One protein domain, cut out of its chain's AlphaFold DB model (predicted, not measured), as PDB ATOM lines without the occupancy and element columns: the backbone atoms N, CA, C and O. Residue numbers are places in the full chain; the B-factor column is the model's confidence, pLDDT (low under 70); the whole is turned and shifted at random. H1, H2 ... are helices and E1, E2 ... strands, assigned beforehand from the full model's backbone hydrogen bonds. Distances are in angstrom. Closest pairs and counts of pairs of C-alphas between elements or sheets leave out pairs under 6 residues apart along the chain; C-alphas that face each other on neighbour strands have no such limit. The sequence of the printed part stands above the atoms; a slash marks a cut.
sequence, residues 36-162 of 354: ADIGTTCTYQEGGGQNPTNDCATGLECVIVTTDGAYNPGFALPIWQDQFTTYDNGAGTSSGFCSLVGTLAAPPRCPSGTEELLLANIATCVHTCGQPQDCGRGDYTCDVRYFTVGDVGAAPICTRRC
ATOM      1  N   ALA A  36     -10.720 -29.495  16.458       83.00
ATOM      2  CA  ALA A  36      -9.794 -30.624  16.374       83.00
ATOM      3  C   ALA A  36      -8.319 -30.198  16.465       83.00
ATOM      4  O   ALA A  36      -7.473 -31.027  16.787       83.00
ATOM      5  N   ASP A  37      -8.011 -28.926  16.186       85.12
ATOM      6  CA  ASP A  37      -6.660 -28.379  16.343       85.12
ATOM      7  C   ASP A  37      -6.379 -28.009  17.813       85.12
ATOM      8  O   ASP A  37      -5.236 -28.085  18.272       85.12
ATOM      9  N   ILE A  38      -7.427 -27.661  18.572       86.88
ATOM     10  CA  ILE A  38      -7.364 -27.380  20.013       86.88
ATOM     11  C   ILE A  38      -7.138 -28.674  20.799       86.88
ATOM     12  O   ILE A  38      -7.858 -29.655  20.630       86.88
ATOM     13  N   GLY A  39      -6.158 -28.661  21.703       81.25
ATOM     14  CA  GLY A  39      -5.808 -29.818  22.530       81.25
ATOM     15  C   GLY A  39      -4.774 -30.750  21.895       81.25
ATOM     16  O   GLY A  39      -4.325 -31.687  22.557       81.25
ATOM     17  N   THR A  40      -4.346 -30.490  20.652       85.00
ATOM     18  CA  THR A  40      -3.235 -31.225  20.022       85.00
ATOM     19  C   THR A  40      -1.933 -31.030  20.802       85.00
ATOM     20  O   THR A  40      -1.724 -29.999  21.437       85.00
ATOM     21  N   THR A  41      -1.063 -32.039  20.823       85.44
ATOM     22  CA  THR A  41       0.165 -31.996  21.628       85.44
ATOM     23  C   THR A  41       1.203 -31.059  21.014       85.44
ATOM     24  O   THR A  41       1.490 -31.144  19.824       85.44
ATOM     25  N   CYS A  42       1.826 -30.237  21.854       84.19
ATOM     26  CA  CYS A  42       3.062 -29.521  21.548       84.19
ATOM     27  C   CYS A  42       4.146 -29.920  22.548       84.19
ATOM     28  O   CYS A  42       3.834 -30.307  23.676       84.19
ATOM     29  N   THR A  43       5.415 -29.843  22.148       84.50
ATOM     30  CA  THR A  43       6.533 -30.319  22.973       84.50
ATOM     31  C   THR A  43       7.618 -29.267  23.156       84.50
ATOM     32  O   THR A  43       7.828 -28.389  22.320       84.50
ATOM     33  N   TYR A  44       8.324 -29.369  24.277       79.25
ATOM     34  CA  TYR A  44       9.492 -28.572  24.608       79.25
ATOM     35  C   TYR A  44      10.624 -29.481  25.079       79.25
ATOM     36  O   TYR A  44      10.405 -30.364  25.906       79.25
ATOM     37  N   GLN A  45      11.835 -29.238  24.580       80.19
ATOM     38  CA  GLN A  45      13.045 -29.930  25.017       80.19
ATOM     39  C   GLN A  45      13.882 -29.004  25.901       80.19
ATOM     40  O   GLN A  45      14.324 -27.943  25.443       80.19
ATOM     41  N   GLU A  46      14.152 -29.434  27.133       74.06
ATOM     42  CA  GLU A  46      14.934 -28.669  28.109       74.06
ATOM     43  C   GLU A  46      16.318 -28.291  27.576       74.06
ATOM     44  O   GLU A  46      17.024 -29.091  26.952       74.06
ATOM     45  N   GLY A  47      16.710 -27.031  27.796       66.94
ATOM     46  CA  GLY A  47      18.006 -26.506  27.353       66.94
ATOM     47  C   GLY A  47      18.185 -26.408  25.830       66.94
ATOM     48  O   GLY A  47      19.252 -26.000  25.364       66.94
ATOM     49  N   GLY A  48      17.158 -26.735  25.037       64.94
ATOM     50  CA  GLY A  48      17.209 -26.689  23.575       64.94
ATOM     51  C   GLY A  48      17.218 -25.271  22.994       64.94
ATOM     52  O   GLY A  48      17.547 -25.097  21.821       64.94
ATOM     53  N   GLY A  49      16.853 -24.256  23.789       57.75
ATOM     54  CA  GLY A  49      16.742 -22.857  23.349       57.75
ATOM     55  C   GLY A  49      15.682 -22.625  22.261       57.75
ATOM     56  O   GLY A  49      15.675 -21.571  21.628       57.75
ATOM     57  N   GLN A  50      14.821 -23.615  22.010       57.38
ATOM     58  CA  GLN A  50      13.748 -23.561  21.023       57.38
ATOM     59  C   GLN A  50      12.450 -23.153  21.715       57.38
ATOM     60  O   GLN A  50      12.156 -23.637  22.803       57.38
ATOM     61  N   ASN A  51      11.659 -22.287  21.081       58.12
ATOM     62  CA  ASN A  51      10.293 -22.061  21.541       58.12
ATOM     63  C   ASN A  51       9.478 -23.359  21.350       58.12
ATOM     64  O   ASN A  51       9.666 -24.014  20.322       58.12
ATOM     65  N   PRO A  52       8.536 -23.701  22.252       64.25
ATOM     66  CA  PRO A  52       7.680 -24.902  22.159       64.25
ATOM     67  C   PRO A  52       6.771 -24.978  20.911       64.25
ATOM     68  O   PRO A  52       5.934 -25.862  20.771       64.25
ATOM     69  N   THR A  53       6.871 -24.004  20.008       56.31
ATOM     70  CA  THR A  53       5.852 -23.629  19.025       56.31
ATOM     71  C   THR A  53       6.013 -24.271  17.648       56.31
ATOM     72  O   THR A  53       5.467 -23.749  16.682       56.31
ATOM     73  N   ASN A  54       6.753 -25.369  17.501       56.62
ATOM     74  CA  ASN A  54       6.964 -25.941  16.163       56.62
ATOM     75  C   ASN A  54       5.865 -26.917  15.707       56.62
ATOM     76  O   ASN A  54       5.813 -27.217  14.515       56.62
ATOM     77  N   ASP A  55       4.971 -27.347  16.605       69.81
ATOM     78  CA  ASP A  55       3.971 -28.386  16.302       69.81
ATOM     79  C   ASP A  55       2.522 -27.867  16.214       69.81
ATOM     80  O   ASP A  55       1.646 -28.571  15.711       69.81
ATOM     81  N   CYS A  56       2.245 -26.641  16.670       83.88
ATOM     82  CA  CYS A  56       0.884 -26.106  16.676       83.88
ATOM     83  C   CYS A  56       0.442 -25.587  15.302       83.88
ATOM     84  O   CYS A  56       1.223 -24.997  14.550       83.88
ATOM     85  N   ALA A  57      -0.846 -25.762  14.993       84.44
ATOM     86  CA  ALA A  57      -1.456 -25.167  13.809       84.44
ATOM     87  C   ALA A  57      -1.335 -23.631  13.829       84.44
ATOM     88  O   ALA A  57      -1.211 -23.001  14.881       84.44
ATOM     89  N   THR A  58      -1.376 -23.009  12.647       83.94
ATOM     90  CA  THR A  58      -1.241 -21.549  12.524       83.94
ATOM     91  C   THR A  58      -2.315 -20.832  13.343       83.94
ATOM     92  O   THR A  58      -3.501 -21.113  13.196       83.94
ATOM     93  N   GLY A  59      -1.893 -19.885  14.186       81.00
ATOM     94  CA  GLY A  59      -2.783 -19.126  15.069       81.00
ATOM     95  C   GLY A  59      -3.018 -19.759  16.443       81.00
ATOM     96  O   GLY A  59      -3.698 -19.144  17.258       81.00
ATOM     97  N   LEU A  60      -2.450 -20.939  16.714       86.81
ATOM     98  CA  LEU A  60      -2.440 -21.555  18.038       86.81
ATOM     99  C   LEU A  60      -1.098 -21.344  18.742       86.81
ATOM    100  O   LEU A  60      -0.039 -21.317  18.114       86.81
ATOM    101  N   GLU A  61      -1.158 -21.250  20.063       86.12
ATOM    102  CA  GLU A  61      -0.007 -21.188  20.955       86.12
ATOM    103  C   GLU A  61       0.073 -22.463  21.797       86.12
ATOM    104  O   GLU A  61      -0.938 -23.098  22.099       86.12
ATOM    105  N   CYS A  62       1.292 -22.851  22.165       83.19
ATOM    106  CA  CYS A  62       1.519 -23.999  23.032       83.19
ATOM    107  C   CYS A  62       1.313 -23.582  24.491       83.19
ATOM    108  O   CYS A  62       2.120 -22.843  25.055       83.19
ATOM    109  N   VAL A  63       0.242 -24.068  25.107       82.44
ATOM    110  CA  VAL A  63      -0.026 -23.915  26.533       82.44
ATOM    111  C   VAL A  63       0.776 -24.979  27.277       82.44
ATOM    112  O   VAL A  63       0.435 -26.163  27.261       82.44
ATOM    113  N   ILE A  64       1.890 -24.550  27.871       77.56
ATOM    114  CA  ILE A  64       2.855 -25.418  28.545       77.56
ATOM    115  C   ILE A  64       3.582 -24.659  29.656       77.56
ATOM    116  O   ILE A  64       3.886 -23.472  29.514       77.56
ATOM    117  N   VAL A  65       3.890 -25.365  30.738       73.69
ATOM    118  CA  VAL A  65       4.816 -24.933  31.781       73.69
ATOM    119  C   VAL A  65       6.044 -25.832  31.710       73.69
ATOM    120  O   VAL A  65       5.928 -27.044  31.835       73.69
ATOM    121  N   THR A  66       7.228 -25.274  31.472       68.25
ATOM    122  CA  THR A  66       8.445 -26.091  31.371       68.25
ATOM    123  C   THR A  66       9.092 -26.295  32.736       68.25
ATOM    124  O   THR A  66       9.081 -25.400  33.584       68.25
ATOM    125  N   THR A  67       9.688 -27.467  32.949       63.59
ATOM    126  CA  THR A  67      10.340 -27.845  34.215       63.59
ATOM    127  C   THR A  67      11.498 -26.911  34.580       63.59
ATOM    128  O   THR A  67      11.766 -26.668  35.753       63.59
ATOM    129  N   ASP A  68      12.169 -26.347  33.573       59.28
ATOM    130  CA  ASP A  68      13.240 -25.356  33.716       59.28
ATOM    131  C   ASP A  68      12.732 -23.904  33.828       59.28
ATOM    132  O   ASP A  68      13.531 -22.972  33.942       59.28
ATOM    133  N   GLY A  69      11.411 -23.695  33.777       61.03
ATOM    134  CA  GLY A  69      10.764 -22.385  33.806       61.03
ATOM    135  C   GLY A  69      11.075 -21.495  32.598       61.03
ATOM    136  O   GLY A  69      10.712 -20.317  32.605       61.03
ATOM    137  N   ALA A  70      11.753 -22.018  31.570       56.34
ATOM    138  CA  ALA A  70      12.159 -21.266  30.387       56.34
ATOM    139  C   ALA A  70      10.972 -20.821  29.524       56.34
ATOM    140  O   ALA A  70      11.068 -19.800  28.839       56.34
ATOM    141  N   TYR A  71       9.863 -21.562  29.556       56.03
ATOM    142  CA  TYR A  71       8.639 -21.170  28.883       56.03
ATOM    143  C   TYR A  71       7.428 -21.327  29.789       56.03
ATOM    144  O   TYR A  71       7.126 -22.393  30.326       56.03
ATOM    145  N   ASN A  72       6.724 -20.212  29.914       62.22
ATOM    146  CA  ASN A  72       5.467 -20.107  30.606       62.22
ATOM    147  C   ASN A  72       4.704 -18.927  29.967       62.22
ATOM    148  O   ASN A  72       5.183 -17.794  30.064       62.22
ATOM    149  N   PRO A  73       3.548 -19.146  29.312       56.25
ATOM    150  CA  PRO A  73       2.782 -18.099  28.625       56.25
ATOM    151  C   PRO A  73       2.120 -17.072  29.570       56.25
ATOM    152  O   PRO A  73       1.210 -16.353  29.167       56.25
ATOM    153  N   GLY A  74       2.578 -16.959  30.821       54.81
ATOM    154  CA  GLY A  74       2.094 -15.992  31.806       54.81
ATOM    155  C   GLY A  74       1.341 -16.614  32.981       54.81
ATOM    156  O   GLY A  74       0.766 -15.875  33.780       54.81
ATOM    157  N   PHE A  75       1.353 -17.938  33.134       55.28
ATOM    158  CA  PHE A  75       0.929 -18.595  34.367       55.28
ATOM    159  C   PHE A  75       1.791 -18.098  35.534       55.28
ATOM    160  O   PHE A  75       3.019 -18.150  35.485       55.28
ATOM    161  N   ALA A  76       1.170 -17.616  36.610       48.88
ATOM    162  CA  ALA A  76       1.869 -17.596  37.890       48.88
ATOM    163  C   ALA A  76       2.076 -19.068  38.260       48.88
ATOM    164  O   ALA A  76       1.119 -19.826  38.189       48.88
ATOM    165  N   LEU A  77       3.304 -19.501  38.545       51.62
ATOM    166  CA  LEU A  77       3.567 -20.891  38.916       51.62
ATOM    167  C   LEU A  77       2.980 -21.153  40.300       51.62
ATOM    168  O   LEU A  77       3.509 -20.649  41.293       51.62
ATOM    169  N   PRO A  78       1.949 -22.000  40.373       47.81
ATOM    170  CA  PRO A  78       2.041 -23.048  41.363       47.81
ATOM    171  C   PRO A  78       1.788 -24.442  40.845       47.81
ATOM    172  O   PRO A  78       1.015 -24.673  39.925       47.81
ATOM    173  N   ILE A  79       2.387 -25.367  41.586       48.47
ATOM    174  CA  ILE A  79       2.323 -26.830  41.517       48.47
ATOM    175  C   ILE A  79       0.928 -27.376  41.178       48.47
ATOM    176  O   ILE A  79       0.812 -28.420  40.550       48.47
ATOM    177  N   TRP A  80      -0.135 -26.657  41.540       47.91
ATOM    178  CA  TRP A  80      -1.520 -27.062  41.324       47.91
ATOM    179  C   TRP A  80      -2.045 -26.877  39.904       47.91
ATOM    180  O   TRP A  80      -3.045 -27.485  39.528       47.91
ATOM    181  N   GLN A  81      -1.390 -26.028  39.117       49.03
ATOM    182  CA  GLN A  81      -1.917 -25.564  37.841       49.03
ATOM    183  C   GLN A  81      -1.464 -26.414  36.654       49.03
ATOM    184  O   GLN A  81      -1.938 -26.207  35.537       49.03
ATOM    185  N   ASP A  82      -0.613 -27.413  36.885       60.62
ATOM    186  CA  ASP A  82      -0.083 -28.217  35.799       60.62
ATOM    187  C   ASP A  82      -0.889 -29.486  35.479       60.62
ATOM    188  O   ASP A  82      -0.389 -30.608  35.375       60.62
ATOM    189  N   GLN A  83      -2.193 -29.301  35.293       63.50
ATOM    190  CA  GLN A  83      -3.071 -30.338  34.737       63.50
ATOM    191  C   GLN A  83      -3.003 -30.406  33.207       63.50
ATOM    192  O   GLN A  83      -3.735 -31.176  32.579       63.50
ATOM    193  N   PHE A  84      -2.168 -29.568  32.597       69.88
ATOM    194  CA  PHE A  84      -2.098 -29.404  31.153       69.88
ATOM    195  C   PHE A  84      -0.712 -29.692  30.571       69.88
ATOM    196  O   PHE A  84      -0.625 -30.010  29.381       69.88
ATOM    197  N   THR A  85       0.352 -29.666  31.377       76.00
ATOM    198  CA  THR A  85       1.657 -30.187  30.966       76.00
ATOM    199  C   THR A  85       1.858 -31.599  31.493       76.00
ATOM    200  O   THR A  85       1.436 -31.973  32.585       76.00
ATOM    201  N   THR A  86       2.514 -32.402  30.669       76.25
ATOM    202  CA  THR A  86       3.051 -33.706  31.032       76.25
ATOM    203  C   THR A  86       4.570 -33.595  31.012       76.25
ATOM    204  O   THR A  86       5.147 -33.237  29.982       76.25
ATOM    205  N   TYR A  87       5.226 -33.909  32.128       73.00
ATOM    206  CA  TYR A  87       6.688 -33.936  32.211       73.00
ATOM    207  C   TYR A  87       7.218 -35.345  31.958       73.00
ATOM    208  O   TYR A  87       6.948 -36.268  32.728       73.00
ATOM    209  N   ASP A  88       8.028 -35.513  30.916       72.69
ATOM    210  CA  ASP A  88       8.902 -36.673  30.775       72.69
ATOM    211  C   ASP A  88      10.266 -36.346  31.391       72.69
ATOM    212  O   ASP A  88      11.227 -35.954  30.719       72.69
ATOM    213  N   ASN A  89      10.340 -36.532  32.710       58.72
ATOM    214  CA  ASN A  89      11.554 -36.316  33.497       58.72
ATOM    215  C   ASN A  89      12.703 -37.267  33.101       58.72
ATOM    216  O   ASN A  89      13.853 -37.022  33.460       58.72
ATOM    217  N   GLY A  90      12.419 -38.361  32.384       60.72
ATOM    218  CA  GLY A  90      13.441 -39.284  31.890       60.72
ATOM    219  C   GLY A  90      14.114 -38.799  30.605       60.72
ATOM    220  O   GLY A  90      15.302 -39.059  30.401       60.72
ATOM    221  N   ALA A  91      13.369 -38.091  29.752       62.69
ATOM    222  CA  ALA A  91      13.840 -37.572  28.467       62.69
ATOM    223  C   ALA A  91      14.194 -36.070  28.478       62.69
ATOM    224  O   ALA A  91      14.810 -35.589  27.521       62.69
ATOM    225  N   GLY A  92      13.831 -35.337  29.538       70.25
ATOM    226  CA  GLY A  92      13.974 -33.876  29.596       70.25
ATOM    227  C   GLY A  92      13.042 -33.175  28.605       70.25
ATOM    228  O   GLY A  92      13.422 -32.181  27.979       70.25
ATOM    229  N   THR A  93      11.856 -33.752  28.394       76.62
ATOM    230  CA  THR A  93      10.849 -33.251  27.456       76.62
ATOM    231  C   THR A  93       9.571 -32.922  28.220       76.62
ATOM    232  O   THR A  93       9.013 -33.776  28.907       76.62
ATOM    233  N   SER A  94       9.066 -31.704  28.068       78.56
ATOM    234  CA  SER A  94       7.745 -31.304  28.564       78.56
ATOM    235  C   SER A  94       6.752 -31.312  27.396       78.56
ATOM    236  O   SER A  94       7.099 -30.915  26.284       78.56
ATOM    237  N   SER A  95       5.515 -31.753  27.623       81.38
ATOM    238  CA  SER A  95       4.456 -31.784  26.602       81.38
ATOM    239  C   SER A  95       3.237 -30.990  27.053       81.38
ATOM    240  O   SER A  95       2.595 -31.373  28.024       81.38
ATOM    241  N   GLY A  96       2.901 -29.920  26.341       82.62
ATOM    242  CA  GLY A  96       1.713 -29.097  26.579       82.62
ATOM    243  C   GLY A  96       0.597 -29.399  25.588       82.62
ATOM    244  O   GLY A  96       0.557 -30.478  24.987       82.62
ATOM    245  N   PHE A  97      -0.307 -28.444  25.384       84.38
ATOM    246  CA  PHE A  97      -1.343 -28.528  24.353       84.38
ATOM    247  C   PHE A  97      -1.455 -27.240  23.535       84.38
ATOM    248  O   PHE A  97      -1.247 -26.143  24.043       84.38
ATOM    249  N   CYS A  98      -1.806 -27.360  22.261       87.12
ATOM    250  CA  CYS A  98      -2.048 -26.225  21.385       87.12
ATOM    251  C   CYS A  98      -3.435 -25.641  21.640       87.12
ATOM    252  O   CYS A  98      -4.432 -26.369  21.666       87.12
ATOM    253  N   SER A  99      -3.510 -24.321  21.789       89.00
ATOM    254  CA  SER A  99      -4.776 -23.623  21.971       89.00
ATOM    255  C   SER A  99      -4.752 -22.184  21.474       89.00
ATOM    256  O   SER A  99      -3.701 -21.600  21.226       89.00
ATOM    257  N   LEU A 100      -5.941 -21.611  21.317       89.44
ATOM    258  CA  LEU A 100      -6.102 -20.172  21.231       89.44
ATOM    259  C   LEU A 100      -5.811 -19.586  22.610       89.44
ATOM    260  O   LEU A 100      -6.369 -20.039  23.611       89.44
ATOM    261  N   VAL A 101      -4.952 -18.576  22.648       85.94
ATOM    262  CA  VAL A 101      -4.575 -17.877  23.874       85.94
ATOM    263  C   VAL A 101      -4.940 -16.405  23.728       85.94
ATOM    264  O   VAL A 101      -4.705 -15.772  22.700       85.94
ATOM    265  N   GLY A 102      -5.571 -15.871  24.764       84.31
ATOM    266  CA  GLY A 102      -5.895 -14.465  24.922       84.31
ATOM    267  C   GLY A 102      -5.615 -14.012  26.350       84.31
ATOM    268  O   GLY A 102      -4.990 -14.709  27.148       84.31
ATOM    269  N   THR A 103      -6.105 -12.825  26.686       82.94
ATOM    270  CA  THR A 103      -5.962 -12.257  28.037       82.94
ATOM    271  C   THR A 103      -7.314 -12.231  28.731       82.94
ATOM    272  O   THR A 103      -8.342 -12.261  28.062       82.94
ATOM    273  N   LEU A 104      -7.343 -12.065  30.053       75.88
ATOM    274  CA  LEU A 104      -8.612 -11.903  30.778       75.88
ATOM    275  C   LEU A 104      -9.464 -10.724  30.264       75.88
ATOM    276  O   LEU A 104     -10.688 -10.779  30.296       75.88
ATOM    277  N   ALA A 105      -8.830  -9.650  29.780       79.56
ATOM    278  CA  ALA A 105      -9.529  -8.479  29.241       79.56
ATOM    279  C   ALA A 105      -9.995  -8.661  27.784       79.56
ATOM    280  O   ALA A 105     -10.819  -7.889  27.293       79.56
ATOM    281  N   ALA A 106      -9.439  -9.646  27.083       83.88
ATOM    282  CA  ALA A 106      -9.740  -9.965  25.697       83.88
ATOM    283  C   ALA A 106      -9.590 -11.481  25.498       83.88
ATOM    284  O   ALA A 106      -8.576 -11.923  24.940       83.88
ATOM    285  N   PRO A 107     -10.546 -12.276  26.014       84.00
ATOM    286  CA  PRO A 107     -10.480 -13.720  25.896       84.00
ATOM    287  C   PRO A 107     -10.677 -14.160  24.436       84.00
ATOM    288  O   PRO A 107     -11.299 -13.436  23.641       84.00
ATOM    289  N   PRO A 108     -10.106 -15.310  24.039       87.62
ATOM    290  CA  PRO A 108     -10.234 -15.810  22.680       87.62
ATOM    291  C   PRO A 108     -11.676 -16.240  22.392       87.62
ATOM    292  O   PRO A 108     -12.396 -16.711  23.264       87.62
ATOM    293  N   ARG A 109     -12.104 -16.136  21.130       89.06
ATOM    294  CA  ARG A 109     -13.382 -16.723  20.704       89.06
ATOM    295  C   ARG A 109     -13.190 -18.209  20.435       89.06
ATOM    296  O   ARG A 109     -12.613 -18.569  19.411       89.06
ATOM    297  N   CYS A 110     -13.685 -19.046  21.338       87.88
ATOM    298  CA  CYS A 110     -13.525 -20.488  21.233       87.88
ATOM    299  C   CYS A 110     -14.445 -21.111  20.161       87.88
ATOM    300  O   CYS A 110     -15.628 -20.762  20.085       87.88
ATOM    301  N   PRO A 111     -13.922 -22.009  19.298       89.00
ATOM    302  CA  PRO A 111     -14.732 -22.716  18.311       89.00
ATOM    303  C   PRO A 111     -15.729 -23.677  18.979       89.00
ATOM    304  O   PRO A 111     -15.532 -24.138  20.103       89.00
ATOM    305  N   SER A 112     -16.802 -24.024  18.265       87.62
ATOM    306  CA  SER A 112     -17.799 -24.985  18.760       87.62
ATOM    307  C   SER A 112     -17.160 -26.346  19.066       87.62
ATOM    308  O   SER A 112     -16.433 -26.878  18.230       87.62
ATOM    309  N   GLY A 113     -17.442 -26.903  20.248       84.88
ATOM    310  CA  GLY A 113     -16.783 -28.114  20.764       84.88
ATOM    311  C   GLY A 113     -15.598 -27.828  21.691       84.88
ATOM    312  O   GLY A 113     -14.932 -28.756  22.147       84.88
ATOM    313  N   THR A 114     -15.345 -26.557  22.000       87.94
ATOM    314  CA  THR A 114     -14.359 -26.120  22.990       87.94
ATOM    315  C   THR A 114     -14.999 -25.133  23.962       87.94
ATOM    316  O   THR A 114     -15.991 -24.492  23.614       87.94
ATOM    317  N   GLU A 115     -14.436 -25.025  25.161       86.12
ATOM    318  CA  GLU A 115     -14.882 -24.128  26.226       86.12
ATOM    319  C   GLU A 115     -13.793 -23.098  26.526       86.12
ATOM    320  O   GLU A 115     -12.598 -23.408  26.469       86.12
ATOM    321  N   GLU A 116     -14.200 -21.870  26.846       86.06
ATOM    322  CA  GLU A 116     -13.287 -20.850  27.352       86.06
ATOM    323  C   GLU A 116     -12.896 -21.179  28.796       86.06
ATOM    324  O   GLU A 116     -13.743 -21.288  29.681       86.06
ATOM    325  N   LEU A 117     -11.595 -21.291  29.041       80.31
ATOM    326  CA  LEU A 117     -11.025 -21.479  30.361       80.31
ATOM    327  C   LEU A 117     -10.165 -20.274  30.736       80.31
ATOM    328  O   LEU A 117      -9.196 -19.929  30.055       80.31
ATOM    329  N   LEU A 118     -10.514 -19.643  31.854       75.75
ATOM    330  CA  LEU A 118      -9.756 -18.539  32.429       75.75
ATOM    331  C   LEU A 118      -8.748 -19.089  33.436       75.75
ATOM    332  O   LEU A 118      -9.119 -19.827  34.346       75.75
ATOM    333  N   LEU A 119      -7.480 -18.716  33.284       72.38
ATOM    334  CA  LEU A 119      -6.374 -19.196  34.110       72.38
ATOM    335  C   LEU A 119      -5.499 -18.013  34.511       72.38
ATOM    336  O   LEU A 119      -4.842 -17.458  33.646       72.38
ATOM    337  N   ALA A 120      -5.450 -17.647  35.795       68.00
ATOM    338  CA  ALA A 120      -4.609 -16.587  36.382       68.00
ATOM    339  C   ALA A 120      -4.453 -15.292  35.546       68.00
ATOM    340  O   ALA A 120      -5.103 -14.303  35.857       68.00
ATOM    341  N   ASN A 121      -3.602 -15.279  34.511       70.00
ATOM    342  CA  ASN A 121      -3.353 -14.127  33.630       70.00
ATOM    343  C   ASN A 121      -3.736 -14.340  32.151       70.00
ATOM    344  O   ASN A 121      -3.653 -13.397  31.361       70.00
ATOM    345  N   ILE A 122      -4.147 -15.545  31.763       75.75
ATOM    346  CA  ILE A 122      -4.499 -15.904  30.389       75.75
ATOM    347  C   ILE A 122      -5.937 -16.424  30.297       75.75
ATOM    348  O   ILE A 122      -6.539 -16.865  31.275       75.75
ATOM    349  N   ALA A 123      -6.477 -16.390  29.088       80.81
ATOM    350  CA  ALA A 123      -7.707 -17.072  28.717       80.81
ATOM    351  C   ALA A 123      -7.390 -18.017  27.560       80.81
ATOM    352  O   ALA A 123      -6.685 -17.624  26.630       80.81
ATOM    353  N   THR A 124      -7.873 -19.254  27.606       85.88
ATOM    354  CA  THR A 124      -7.557 -20.269  26.598       85.88
ATOM    355  C   THR A 124      -8.773 -21.107  26.230       85.88
ATOM    356  O   THR A 124      -9.737 -21.151  26.987       85.88
ATOM    357  N   CYS A 125      -8.750 -21.769  25.076       87.69
ATOM    358  CA  CYS A 125      -9.798 -22.716  24.700       87.69
ATOM    359  C   CYS A 125      -9.391 -24.145  25.066       87.69
ATOM    360  O   CYS A 125      -8.277 -24.579  24.765       87.69
ATOM    361  N   VAL A 126     -10.287 -24.913  25.673       87.00
ATOM    362  CA  VAL A 126     -10.041 -26.327  25.984       87.00
ATOM    363  C   VAL A 126     -11.097 -27.187  25.315       87.00
ATOM    364  O   VAL A 126     -12.261 -26.806  25.225       87.00
ATOM    365  N   HIS A 127     -10.691 -28.343  24.799       88.75
ATOM    366  CA  HIS A 127     -11.604 -29.262  24.132       88.75
ATOM    367  C   HIS A 127     -12.642 -29.806  25.124       88.75
ATOM    368  O   HIS A 127     -12.276 -30.314  26.184       88.75
ATOM    369  N   THR A 128     -13.928 -29.699  24.783       89.56
ATOM    370  CA  THR A 128     -15.016 -30.325  25.555       89.56
ATOM    371  C   THR A 128     -15.120 -31.801  25.204       89.56
ATOM    372  O   THR A 128     -14.780 -32.199  24.092       89.56
ATOM    373  N   CYS A 129     -15.603 -32.627  26.121       89.75
ATOM    374  CA  CYS A 129     -15.678 -34.068  25.901       89.75
ATOM    375  C   CYS A 129     -16.914 -34.682  26.561       89.75
ATOM    376  O   CYS A 129     -17.486 -34.127  27.498       89.75
ATOM    377  N   GLY A 130     -17.334 -35.849  26.073       89.12
ATOM    378  CA  GLY A 130     -18.311 -36.702  26.754       89.12
ATOM    379  C   GLY A 130     -17.699 -37.983  27.324       89.12
ATOM    380  O   GLY A 130     -18.326 -38.655  28.141       89.12
ATOM    381  N   GLN A 131     -16.501 -38.349  26.872       87.19
ATOM    382  CA  GLN A 131     -15.819 -39.601  27.201       87.19
ATOM    383  C   GLN A 131     -14.302 -39.459  26.953       87.19
ATOM    384  O   GLN A 131     -13.896 -38.655  26.113       87.19
ATOM    385  N   PRO A 132     -13.443 -40.246  27.628       84.50
ATOM    386  CA  PRO A 132     -11.984 -40.083  27.550       84.50
ATOM    387  C   PRO A 132     -11.397 -40.130  26.130       84.50
ATOM    388  O   PRO A 132     -10.456 -39.408  25.815       84.50
ATOM    389  N   GLN A 133     -11.961 -40.955  25.245       86.06
ATOM    390  CA  GLN A 133     -11.520 -41.093  23.852       86.06
ATOM    391  C   GLN A 133     -11.741 -39.843  22.990       86.06
ATOM    392  O   GLN A 133     -11.106 -39.731  21.942       86.06
ATOM    393  N   ASP A 134     -12.595 -38.910  23.416       86.94
ATOM    394  CA  ASP A 134     -12.820 -37.660  22.682       86.94
ATOM    395  C   ASP A 134     -11.595 -36.733  22.769       86.94
ATOM    396  O   ASP A 134     -11.399 -35.882  21.910       86.94
ATOM    397  N   CYS A 135     -10.721 -36.933  23.761       83.75
ATOM    398  CA  CYS A 135      -9.591 -36.047  24.028       83.75
ATOM    399  C   CYS A 135      -8.384 -36.229  23.110       83.75
ATOM    400  O   CYS A 135      -7.427 -35.464  23.209       83.75
ATOM    401  N   GLY A 136      -8.383 -37.246  22.241       74.56
ATOM    402  CA  GLY A 136      -7.354 -37.440  21.210       74.56
ATOM    403  C   GLY A 136      -5.928 -37.716  21.715       74.56
ATOM    404  O   GLY A 136      -5.046 -38.007  20.907       74.56
ATOM    405  N   ARG A 137      -5.695 -37.675  23.033       76.75
ATOM    406  CA  ARG A 137      -4.400 -37.842  23.704       76.75
ATOM    407  C   ARG A 137      -4.454 -38.969  24.729       76.75
ATOM    408  O   ARG A 137      -5.378 -39.047  25.532       76.75
ATOM    409  N   GLY A 138      -3.452 -39.849  24.704       73.81
ATOM    410  CA  GLY A 138      -3.428 -41.053  25.544       73.81
ATOM    411  C   GLY A 138      -3.285 -40.776  27.044       73.81
ATOM    412  O   GLY A 138      -3.761 -41.567  27.856       73.81
ATOM    413  N   ASP A 139      -2.660 -39.655  27.399       78.25
ATOM    414  CA  ASP A 139      -2.433 -39.186  28.767       78.25
ATOM    415  C   ASP A 139      -3.561 -38.289  29.295       78.25
ATOM    416  O   ASP A 139      -3.493 -37.844  30.436       78.25
ATOM    417  N   TYR A 140      -4.597 -38.023  28.495       85.38
ATOM    418  CA  TYR A 140      -5.730 -37.182  28.877       85.38
ATOM    419  C   TYR A 140      -6.973 -38.031  29.158       85.38
ATOM    420  O   TYR A 140      -7.085 -39.198  28.762       85.38
ATOM    421  N   THR A 141      -7.902 -37.439  29.893       89.31
ATOM    422  CA  THR A 141      -9.218 -37.989  30.188       89.31
ATOM    423  C   THR A 141     -10.265 -36.881  30.151       89.31
ATOM    424  O   THR A 141      -9.936 -35.699  30.030       89.31
ATOM    425  N   CYS A 142     -11.529 -37.287  30.210       89.69
ATOM    426  CA  CYS A 142     -12.659 -36.381  30.247       89.69
ATOM    427  C   CYS A 142     -13.111 -36.185  31.693       89.69
ATOM    428  O   CYS A 142     -13.610 -37.136  32.294       89.69
ATOM    429  N   ASP A 143     -12.908 -34.987  32.243       87.44
ATOM    430  CA  ASP A 143     -13.116 -34.721  33.671       87.44
ATOM    431  C   ASP A 143     -13.654 -33.302  33.934       87.44
ATOM    432  O   ASP A 143     -13.531 -32.396  33.103       87.44
ATOM    433  N   VAL A 144     -14.249 -33.106  35.111       82.75
ATOM    434  CA  VAL A 144     -14.787 -31.838  35.614       82.75
ATOM    435  C   VAL A 144     -13.869 -31.324  36.721       82.75
ATOM    436  O   VAL A 144     -14.182 -31.373  37.908       82.75
ATOM    437  N   ARG A 145     -12.693 -30.835  36.315       78.44
ATOM    438  CA  ARG A 145     -11.678 -30.281  37.237       78.44
ATOM    439  C   ARG A 145     -11.609 -28.765  37.252       78.44
ATOM    440  O   ARG A 145     -10.857 -28.177  38.025       78.44
ATOM    441  N   TYR A 146     -12.413 -28.141  36.405       76.00
ATOM    442  CA  TYR A 146     -12.430 -26.707  36.232       76.00
ATOM    443  C   TYR A 146     -13.835 -26.177  36.405       76.00
ATOM    444  O   TYR A 146     -14.781 -26.767  35.895       76.00
ATOM    445  N   PHE A 147     -13.961 -25.060  37.106       70.69
ATOM    446  CA  PHE A 147     -15.183 -24.264  37.114       70.69
ATOM    447  C   PHE A 147     -14.930 -22.945  36.384       70.69
ATOM    448  O   PHE A 147     -13.826 -22.390  36.420       70.69
ATOM    449  N   THR A 148     -15.949 -22.455  35.685       63.69
ATOM    450  CA  THR A 148     -15.899 -21.187  34.954       63.69
ATOM    451  C   THR A 148     -16.510 -20.077  35.804       63.69
ATOM    452  O   THR A 148     -17.214 -20.320  36.786       63.69
ATOM    453  N   VAL A 149     -16.213 -18.820  35.464       61.91
ATOM    454  CA  VAL A 149     -16.703 -17.671  36.236       61.91
ATOM    455  C   VAL A 149     -18.233 -17.688  36.276       61.91
ATOM    456  O   VAL A 149     -18.895 -17.434  35.272       61.91
ATOM    457  N   GLY A 150     -18.793 -17.942  37.460       56.66
ATOM    458  CA  GLY A 150     -20.239 -17.946  37.687       56.66
ATOM    459  C   GLY A 150     -20.951 -19.272  37.405       56.66
ATOM    460  O   GLY A 150     -22.167 -19.316  37.587       56.66
ATOM    461  N   ASP A 151     -20.231 -20.334  37.030       62.72
ATOM    462  CA  ASP A 151     -20.784 -21.685  36.933       62.72
ATOM    463  C   ASP A 151     -19.858 -22.716  37.588       62.72
ATOM    464  O   ASP A 151     -18.740 -22.990  37.150       62.72
ATOM    465  N   VAL A 152     -20.361 -23.299  38.671       55.84
ATOM    466  CA  VAL A 152     -19.681 -24.336  39.450       55.84
ATOM    467  C   VAL A 152     -19.857 -25.725  38.796       55.84
ATOM    468  O   VAL A 152     -19.197 -26.684  39.186       55.84
ATOM    469  N   GLY A 153     -20.710 -25.842  37.771       56.34
ATOM    470  CA  GLY A 153     -21.011 -27.077  37.042       56.34
ATOM    471  C   GLY A 153     -20.551 -27.061  35.585       56.34
ATOM    472  O   GLY A 153     -21.350 -27.375  34.701       56.34
ATOM    473  N   ALA A 154     -19.293 -26.698  35.324       65.69
ATOM    474  CA  ALA A 154     -18.760 -26.635  33.964       65.69
ATOM    475  C   ALA A 154     -18.889 -27.976  33.213       65.69
ATOM    476  O   ALA A 154     -18.880 -29.063  33.801       65.69
ATOM    477  N   ALA A 155     -18.991 -27.892  31.885       75.81
ATOM    478  CA  ALA A 155     -18.951 -29.067  31.025       75.81
ATOM    479  C   ALA A 155     -17.618 -29.825  31.208       75.81
ATOM    480  O   ALA A 155     -16.582 -29.182  31.388       75.81
ATOM    481  N   PRO A 156     -17.609 -31.170  31.130       86.56
ATOM    482  CA  PRO A 156     -16.368 -31.930  31.136       86.56
ATOM    483  C   PRO A 156     -15.443 -31.483  30.002       86.56
ATOM    484  O   PRO A 156     -15.864 -31.338  28.847       86.56
ATOM    485  N   ILE A 157     -14.171 -31.288  30.339       86.94
ATOM    486  CA  ILE A 157     -13.132 -30.894  29.392       86.94
ATOM    487  C   ILE A 157     -11.985 -31.893  29.401       86.94
ATOM    488  O   ILE A 157     -11.769 -32.646  30.353       86.94
ATOM    489  N   CYS A 158     -11.238 -31.893  28.308       86.44
ATOM    490  CA  CYS A 158     -10.066 -32.725  28.151       86.44
ATOM    491  C   CYS A 158      -8.905 -32.192  28.972       86.44
ATOM    492  O   CYS A 158      -8.461 -31.058  28.805       86.44
ATOM    493  N   THR A 159      -8.395 -33.043  29.850       84.19
ATOM    494  CA  THR A 159      -7.382 -32.661  30.825       84.19
ATOM    495  C   THR A 159      -6.489 -33.860  31.162       84.19
ATOM    496  O   THR A 159      -6.891 -35.002  30.928       84.19
ATOM    497  N   ARG A 160      -5.260 -33.638  31.647       84.25
ATOM    498  CA  ARG A 160      -4.301 -34.723  31.941       84.25
ATOM    499  C   ARG A 160      -4.887 -35.697  32.963       84.25
ATOM    500  O   ARG A 160      -5.474 -35.262  33.938       84.25
ATOM    501  N   ARG A 161      -4.701 -37.003  32.814       86.25
ATOM    502  CA  ARG A 161      -5.081 -37.960  33.864       86.25
ATOM    503  C   ARG A 161      -4.419 -37.586  35.189       86.25
ATOM    504  O   ARG A 161      -3.215 -37.323  35.212       86.25
ATOM    505  N   CYS A 162      -5.194 -37.578  36.266       83.12
ATOM    506  CA  CYS A 162      -4.634 -37.401  37.595       83.12
ATOM    507  C   CYS A 162      -3.662 -38.554  37.898       83.12
ATOM    508  O   CYS A 162      -3.859 -39.690  37.457       83.12
TER     509      CYS A 162
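What this domain is: This is residues 36 to 162 of the 354 residues of an uncharacterized protein of Deltaproteobacteria bacterium RBG_16_71_12 (UniProt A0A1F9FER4). With little regular structure, the domain has a strongly twisted four-stranded sheet, E1 to E4, at one end and a three-stranded sheet, E5 to E7, with the hairpin E8 and E9 at the other; E4 runs on into E5 across a break of 1 residue, at 72 degrees. Of the 127 printed residues, 45 are in named elements, E1 to E7, H1, E8 and E9 in chain order, and the class is mostly strand, with 41 of those 45 in strands. The antiparallel whole is compact, radius of gyration of the C-alphas 13.8 A, spans 40 by 33 by 29 A.

How they stand to each other: E4, residues 93 to 99, has E1, residues 41 to 45, on one side, with N 44 and O 94 2.8 A apart. E2, residues 61 to 63, and E3, residues 86 to 88, are on the other side; N 61 and O 99, and N 88 and O 93, are 2.8 A apart. E7, residues 122 to 127, is inner between E5, residues 101 to 103, N 102 to O 123 2.8 A, and E6, residues 114 to 119, N 117 to O 124 2.8 A. The closest C-alphas of E4 and E7, Ser 99 and Cys 125, are 5.8 A apart. E8, residues 140 to 143, and E9, residues 157 to 160, have N 141 and O 159 2.8 A apart. H1, residues 132 to 135, is too short for an O i to N i+4 pair.

Where its parts are: E4 is 19.2 A long from first to last C-alpha, E7 16.4 A. C-alpha 41 is at (0.165, -31.996, 21.628), C-alpha 160 at (-4.301, -34.723, 31.941).

The domain as a whole: The printed part has no cut; links E1 to E2, E2 to E3 and E8 to E9 are long. The model's pLDDT is under 70 for 39 residues, among them 66 to 84.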